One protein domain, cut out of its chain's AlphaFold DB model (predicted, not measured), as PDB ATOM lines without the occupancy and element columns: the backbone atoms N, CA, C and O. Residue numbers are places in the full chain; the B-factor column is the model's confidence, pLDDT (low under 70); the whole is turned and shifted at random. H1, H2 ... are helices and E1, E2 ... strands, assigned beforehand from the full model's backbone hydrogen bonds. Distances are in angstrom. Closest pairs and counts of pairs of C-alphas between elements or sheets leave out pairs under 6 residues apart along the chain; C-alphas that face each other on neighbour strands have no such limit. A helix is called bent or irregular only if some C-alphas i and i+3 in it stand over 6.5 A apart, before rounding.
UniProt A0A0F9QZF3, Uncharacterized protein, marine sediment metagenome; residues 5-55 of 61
ATOM      1  N   ASP A   5      51.180  33.785  25.557       86.56
ATOM      2  CA  ASP A   5      50.104  34.352  24.741       86.56
ATOM      3  C   ASP A   5      48.861  34.531  25.618       86.56
ATOM      4  O   ASP A   5      48.370  33.591  26.243       86.56
ATOM      5  N   LEU A   6      48.363  35.762  25.695       87.94
ATOM      6  CA  LEU A   6      47.156  36.083  26.452       87.94
ATOM      7  C   LEU A   6      45.891  35.546  25.767       87.94
ATOM      8  O   LEU A   6      44.870  35.380  26.433       87.94
ATOM      9  N   GLY A   7      45.971  35.206  24.479       86.25
ATOM     10  CA  GLY A   7      44.922  34.544  23.710       86.25
ATOM     11  C   GLY A   7      44.523  33.168  24.236       86.25
ATOM     12  O   GLY A   7      43.385  32.750  24.033       86.25
ATOM     13  N   GLU A   8      45.424  32.475  24.940       88.81
ATOM     14  CA  GLU A   8      45.114  31.195  25.595       88.81
ATOM     15  C   GLU A   8      44.163  31.368  26.790       88.81
ATOM     16  O   GLU A   8      43.459  30.431  27.163       88.81
ATOM     17  N   LEU A   9      44.135  32.565  27.386       87.19
ATOM     18  CA  LEU A   9      43.275  32.904  28.520       87.19
ATOM     19  C   LEU A   9      41.975  33.568  28.065       87.19
ATOM     20  O   LEU A   9      40.910  33.277  28.606       87.19
ATOM     21  N   ASP A  10      42.067  34.466  27.084       87.50
ATOM     22  CA  ASP A  10      40.927  35.174  26.513       87.50
ATOM     23  C   ASP A  10      41.169  35.436  25.012       87.50
ATOM     24  O   ASP A  10      42.094  36.179  24.655       87.50
ATOM     25  N   PRO A  11      40.328  34.880  24.117       87.69
ATOM     26  CA  PRO A  11      40.446  35.057  22.670       87.69
ATOM     27  C   PRO A  11      40.481  36.517  22.202       87.69
ATOM     28  O   PRO A  11      41.015  36.797  21.129       87.69
ATOM     29  N   ALA A  12      39.938  37.461  22.981       85.31
ATOM     30  CA  ALA A  12      39.972  38.886  22.655       85.31
ATOM     31  C   ALA A  12      41.401  39.463  22.606       85.31
ATOM     32  O   ALA A  12      41.621  40.493  21.966       85.31
ATOM     33  N   PHE A  13      42.368  38.799  23.245       88.00
ATOM     34  CA  PHE A  13      43.777  39.200  23.283       88.00
ATOM     35  C   PHE A  13      44.687  38.258  22.489       88.00
ATOM     36  O   PHE A  13      45.886  38.198  22.751       88.00
ATOM     37  N   ALA A  14      44.145  37.529  21.511       89.25
ATOM     38  CA  ALA A  14      44.937  36.651  20.656       89.25
ATOM     39  C   ALA A  14      46.147  37.376  20.037       89.25
ATOM     40  O   ALA A  14      46.014  38.427  19.400       89.25
ATOM     41  N   GLY A  15      47.340  36.806  20.237       89.56
ATOM     42  CA  GLY A  15      48.604  37.360  19.755       89.56
ATOM     43  C   GLY A  15      49.187  38.476  20.628       89.56
ATOM     44  O   GLY A  15      50.227  39.037  20.279       89.56
ATOM     45  N   PHE A  16      48.550  38.822  21.748       92.31
ATOM     46  CA  PHE A  16      49.156  39.682  22.757       92.31
ATOM     47  C   PHE A  16      50.059  38.811  23.617       92.31
ATOM     48  O   PHE A  16      49.612  37.813  24.178       92.31
ATOM     49  N   ILE A  17      51.319  39.199  23.765       94.06
ATOM     50  CA  ILE A  17      52.287  38.426  24.538       94.06
ATOM     51  C   ILE A  17      52.678  39.162  25.812       94.06
ATOM     52  O   ILE A  17      52.901  40.370  25.805       94.06
ATOM     53  N   LEU A  18      52.806  38.433  26.918       91.88
ATOM     54  CA  LEU A  18      53.438  38.960  28.121       91.88
ATOM     55  C   LEU A  18      54.951  38.736  28.027       91.88
ATOM     56  O   LEU A  18      55.407  37.594  28.049       91.88
ATOM     57  N   GLN A  19      55.723  39.816  27.942       91.44
ATOM     58  CA  GLN A  19      57.179  39.802  27.816       91.44
ATOM     59  C   GLN A  19      57.790  40.789  28.812       91.44
ATOM     60  O   GLN A  19      57.451  41.968  28.809       91.44
ATOM     61  N   ASP A  20      58.668  40.304  29.695       88.94
ATOM     62  CA  ASP A  20      59.352  41.108  30.726       88.94
ATOM     63  C   ASP A  20      58.403  41.987  31.569       88.94
ATOM     64  O   ASP A  20      58.709  43.122  31.933       88.94
ATOM     65  N   GLY A  21      57.211  41.461  31.873       88.62
ATOM     66  CA  GLY A  21      56.181  42.164  32.644       88.62
ATOM     67  C   GLY A  21      55.411  43.234  31.861       88.62
ATOM     68  O   GLY A  21      54.606  43.942  32.458       88.62
ATOM     69  N   GLN A  22      55.628  43.345  30.550       92.94
ATOM     70  CA  GLN A  22      54.873  44.200  29.635       92.94
ATOM     71  C   GLN A  22      53.957  43.355  28.752       92.94
ATOM     72  O   GLN A  22      54.279  42.219  28.409       92.94
ATOM     73  N   ILE A  23      52.830  43.928  28.351       93.44
ATOM     74  CA  ILE A  23      51.984  43.394  27.288       93.44
ATOM     75  C   ILE A  23      52.524  43.929  25.971       93.44
ATOM     76  O   ILE A  23      52.531  45.141  25.762       93.44
ATOM     77  N   VAL A  24      52.938  43.044  25.078       93.38
ATOM     78  CA  VAL A  24      53.349  43.390  23.721       93.38
ATOM     79  C   VAL A  24      52.242  42.978  22.764       93.38
ATOM     80  O   VAL A  24      51.798  41.831  22.752       93.38
ATOM     81  N   THR A  25      51.756  43.930  21.981       91.38
ATOM     82  CA  THR A  25      50.690  43.710  21.005       91.38
ATOM     83  C   THR A  25      51.232  43.111  19.702       91.38
ATOM     84  O   THR A  25      52.411  43.295  19.391       91.38
ATOM     85  N   PRO A  26      50.379  42.489  18.863       89.06
ATOM     86  CA  PRO A  26      50.794  41.919  17.575       89.06
ATOM     87  C   PRO A  26      51.472  42.918  16.626       89.06
ATOM     88  O   PRO A  26      52.298  42.550  15.802       89.06
ATOM     89  N   ASN A  27      51.122  44.201  16.737       86.94
ATOM     90  CA  ASN A  27      51.713  45.293  15.964       86.94
ATOM     91  C   ASN A  27      52.964  45.918  16.622       86.94
ATOM     92  O   ASN A  27      53.427  46.957  16.158       86.94
ATOM     93  N   GLY A  28      53.511  45.301  17.675       87.69
ATOM     94  CA  GLY A  28      54.823  45.624  18.247       87.69
ATOM     95  C   GLY A  28      54.843  46.707  19.327       87.69
ATOM     96  O   GLY A  28      55.924  47.144  19.718       87.69
ATOM     97  N   TYR A  29      53.689  47.152  19.832       88.31
ATOM     98  CA  TYR A  29      53.639  48.131  20.920       88.31
ATOM     99  C   TYR A  29      53.697  47.440  22.279       88.31
ATOM    100  O   TYR A  29      53.028  46.433  22.492       88.31
ATOM    101  N   ALA A  30      54.455  48.014  23.212       92.19
ATOM    102  CA  ALA A  30      54.540  47.538  24.586       92.19
ATOM    103  C   ALA A  30      53.734  48.438  25.534       92.19
ATOM    104  O   ALA A  30      53.826  49.667  25.470       92.19
ATOM    105  N   TYR A  31      52.970  47.822  26.434       91.06
ATOM    106  CA  TYR A  31      52.141  48.498  27.427       91.06
ATOM    107  C   TYR A  31      52.282  47.855  28.808       91.06
ATOM    108  O   TYR A  31      52.392  46.630  28.908       91.06
ATOM    109  N   PRO A  32      52.156  48.636  29.894       92.69
ATOM    110  CA  PRO A  32      52.049  48.060  31.225       92.69
ATOM    111  C   PRO A  32      50.768  47.210  31.369       92.69
ATOM    112  O   PRO A  32      49.735  47.576  30.796       92.69
ATOM    113  N   PRO A  33      50.767  46.143  32.193       88.31
ATOM    114  CA  PRO A  33      49.631  45.228  32.344       88.31
ATOM    115  C   PRO A  33      48.291  45.889  32.690       88.31
ATOM    116  O   PRO A  33      47.247  45.472  32.196       88.31
ATOM    117  N   GLY A  34      48.315  46.973  33.474       90.44
ATOM    118  CA  GLY A  34      47.113  47.721  33.864       90.44
ATOM    119  C   GLY A  34      46.348  48.364  32.699       90.44
ATOM    120  O   GLY A  34      45.235  48.842  32.892       90.44
ATOM    121  N   TYR A  35      46.917  48.370  31.491       89.31
ATOM    122  CA  TYR A  35      46.293  48.940  30.301       89.31
ATOM    123  C   TYR A  35      45.592  47.908  29.417       89.31
ATOM    124  O   TYR A  35      44.984  48.337  28.437       89.31
ATOM    125  N   LEU A  36      45.636  46.606  29.733       87.88
ATOM    126  CA  LEU A  36      45.169  45.507  28.869       87.88
ATOM    127  C   LEU A  36      43.842  45.810  28.147       87.88
ATOM    128  O   LEU A  36      43.784  45.815  26.919       87.88
ATOM    129  N   TYR A  37      42.807  46.179  28.902       87.69
ATOM    130  CA  TYR A  37      41.467  46.446  28.367       87.69
ATOM    131  C   TYR A  37      41.339  47.763  27.581       87.69
ATOM    132  O   TYR A  37      40.390  47.947  26.826       87.69
ATOM    133  N   SER A  38      42.294  48.685  27.725       89.19
ATOM    134  CA  SER A  38      42.326  49.956  26.983       89.19
ATOM    135  C   SER A  38      43.069  49.864  25.646       89.19
ATOM    136  O   SER A  38      42.914  50.745  24.796       89.19
ATOM    137  N   ILE A  39      43.874  48.813  25.445       88.94
ATOM    138  CA  ILE A  39      44.684  48.634  24.234       88.94
ATOM    139  C   ILE A  39      43.810  48.575  22.968       88.94
ATOM    140  O   ILE A  39      44.123  49.319  22.034       88.94
ATOM    141  N   PRO A  40      42.701  47.802  22.911       84.44
ATOM    142  CA  PRO A  40      41.867  47.746  21.709       84.44
ATOM    143  C   PRO A  40      41.289  49.113  21.320       84.44
ATOM    144  O   PRO A  40      41.339  49.501  20.155       84.44
ATOM    145  N   ILE A  41      40.816  49.885  22.305       87.00
ATOM    146  CA  ILE A  41      40.258  51.229  22.090       87.00
ATOM    147  C   ILE A  41      41.339  52.173  21.544       87.00
ATOM    148  O   ILE A  41      41.104  52.904  20.582       87.00
ATOM    149  N   ARG A  42      42.555  52.135  22.108       86.25
ATOM    150  CA  ARG A  42      43.684  52.928  21.593       86.25
ATOM    151  C   ARG A  42      44.040  52.561  20.158       86.25
ATOM    152  O   ARG A  42      44.291  53.456  19.360       86.25
ATOM    153  N   GLN A  43      44.066  51.274  19.825       84.94
ATOM    154  CA  GLN A  43      44.373  50.827  18.465       84.94
ATOM    155  C   GLN A  43      43.316  51.299  17.459       84.94
ATOM    156  O   GLN A  43      43.680  51.745  16.372       84.94
ATOM    157  N   GLN A  44      42.033  51.267  17.831       87.38
ATOM    158  CA  GLN A  44      40.950  51.810  17.004       87.38
ATOM    159  C   GLN A  44      41.117  53.314  16.769       87.38
ATOM    160  O   GLN A  44      41.074  53.750  15.621       87.38
ATOM    161  N   LEU A  45      41.397  54.085  17.824       89.19
ATOM    162  CA  LEU A  45      41.615  55.529  17.718       89.19
ATOM    163  C   LEU A  45      42.827  55.866  16.837       89.19
ATOM    164  O   LEU A  45      42.752  56.757  15.998       89.19
ATOM    165  N   ILE A  46      43.938  55.139  16.985       87.62
ATOM    166  CA  ILE A  46      45.125  55.319  16.132       87.62
ATOM    167  C   ILE A  46      44.778  55.040  14.666       87.62
ATOM    168  O   ILE A  46      45.158  55.810  13.786       87.62
ATOM    169  N   ALA A  47      44.038  53.962  14.391       87.38
ATOM    170  CA  ALA A  47      43.609  53.632  13.037       87.38
ATOM    171  C   ALA A  47      42.673  54.697  12.444       87.38
ATOM    172  O   ALA A  47      42.763  54.990  11.254       87.38
ATOM    173  N   GLU A  48      41.793  55.282  13.255       89.19
ATOM    174  CA  GLU A  48      40.909  56.371  12.843       89.19
ATOM    175  C   GLU A  48      41.693  57.644  12.512       89.19
ATOM    176  O   GLU A  48      41.560  58.170  11.407       89.19
ATOM    177  N   LEU A  49      42.607  58.063  13.390       88.19
ATOM    178  CA  LEU A  49      43.482  59.216  13.154       88.19
ATOM    179  C   LEU A  49      44.349  59.035  11.900       88.19
ATOM    180  O   LEU A  49      44.508  59.959  11.104       88.19
ATOM    181  N   GLU A  50      44.891  57.837  11.669       87.94
ATOM    182  CA  GLU A  50      45.668  57.544  10.460       87.94
ATOM    183  C   GLU A  50      44.811  57.575   9.182       87.94
ATOM    184  O   GLU A  50      45.298  57.986   8.125       87.94
ATOM    185  N   ARG A  51      43.525  57.204   9.255       87.19
ATOM    186  CA  ARG A  51      42.587  57.378   8.131       87.19
ATOM    187  C   ARG A  51      42.326  58.855   7.856       87.19
ATOM    188  O   ARG A  51      42.434  59.269   6.704       87.19
ATOM    189  N   GLU A  52      42.055  59.650   8.888       84.81
ATOM    190  CA  GLU A  52      41.838  61.096   8.746       84.81
ATOM    191  C   GLU A  52      43.055  61.808   8.144       84.81
ATOM    192  O   GLU A  52      42.908  62.677   7.288       84.81
ATOM    193  N   ARG A  53      44.274  61.404   8.525       83.06
ATOM    194  CA  ARG A  53      45.509  61.953   7.939       83.06
ATOM    195  C   ARG A  53      45.668  61.627   6.456       83.06
ATOM    196  O   ARG A  53      46.213  62.444   5.717       83.06
ATOM    197  N   ARG A  54      45.239  60.440   6.014       81.44
ATOM    198  CA  ARG A  54      45.330  60.013   4.602       81.44
ATOM    199  C   ARG A  54      44.255  60.633   3.727       81.44
ATOM    200  O   ARG A  54      44.475  60.822   2.535       81.44
ATOM    201  N   THR A  55      43.097  60.921   4.301       72.44
ATOM    202  CA  THR A  55      41.984  61.570   3.619       72.44
ATOM    203  C   THR A  55      41.691  62.866   4.365       72.44
ATOM    204  O   THR A  55      40.701  62.921   5.099       72.44
TER     205      THR A  55
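AT A GLANCE: This is residues 5 to 55 of the 61 residues of an uncharacterized protein of marine sediment metagenome (UniProt A0A0F9QZF3). Picture a small compact head with one long helical arm: the head holds the hairpin E1 and E2, the unnamed stretch of residues 5 to 16 and the first part of H1, and residues 44 to 55, of which 44 to 54 belong to H1, stick out from it. H1 begins near E2 and is kinked by 50 degrees near residue 40. The printed part has 51 residues with two named strands and one named helix, in the order E1, E2, H1, and the two strands make one antiparallel sheet, E1 - E2. The class is mixed, helices and strands. The whole is elongated, spanning 37 by 20 by 16 A, and only just loose, close to compact, with a radius of gyration of the C-alphas of 12.1 A.

IN THESE COORDINATES: Start at C-alpha 5, at (50.104, 34.352, 24.741); from there residues 5 to 16 run with no named element. Find C-alpha 17 at (52.287, 38.426, 24.538), where E1 begins; it holds residues 17 to 19. After a tight link of 2 residues you reach E2, residues 22 to 24. A short link of 8 residues then leads to H1, residues 33 to 54, which is 31.7 A from first to last C-alpha and ends at C-alpha 54, at (45.330, 60.013, 4.602). H1 is irregular: its C-alphas 34 and 37 are 8.0 A apart.

HOW THE PARTS SIT: Look first at the hairpin of E1 and E2, antiparallel neighbours with 138 degrees between their directions. The C-alphas of Leu 18 and Ile 23 face each other at 4.7 A, and N 19 and O 22 are within hydrogen-bond range at 2.8 A, as are N 24 and O 17 at 2.8 A. Residues 23 to 24 of E2 also pair antiparallel with residues 30 to 31, a stretch too short to be a named strand. Next look at E2 and H1, where 3 pairs of C-alphas lie within 8 A; the closest C-alphas are those of Ile 23 and Pro 33, 5.9 A apart. E1 and H1 are only just apart, their closest C-alphas at 8.5 A. In H1, 14 of 18 O i to N i+4 pairs are within hydrogen-bond range.

THE WHOLE: The two C-alphas farthest apart are those of Asp 20 and Thr 55, at 38.1 A. Without residues 44 to 55, which stand free, the body of 39 residues spans 23 by 19 by 18 A, with a radius of gyration of 8.9 A. The printed part has no cut, and neither link between named elements is long. In this predicted model the mean pLDDT of the printed part is 88.2, and no printed residue is under 70.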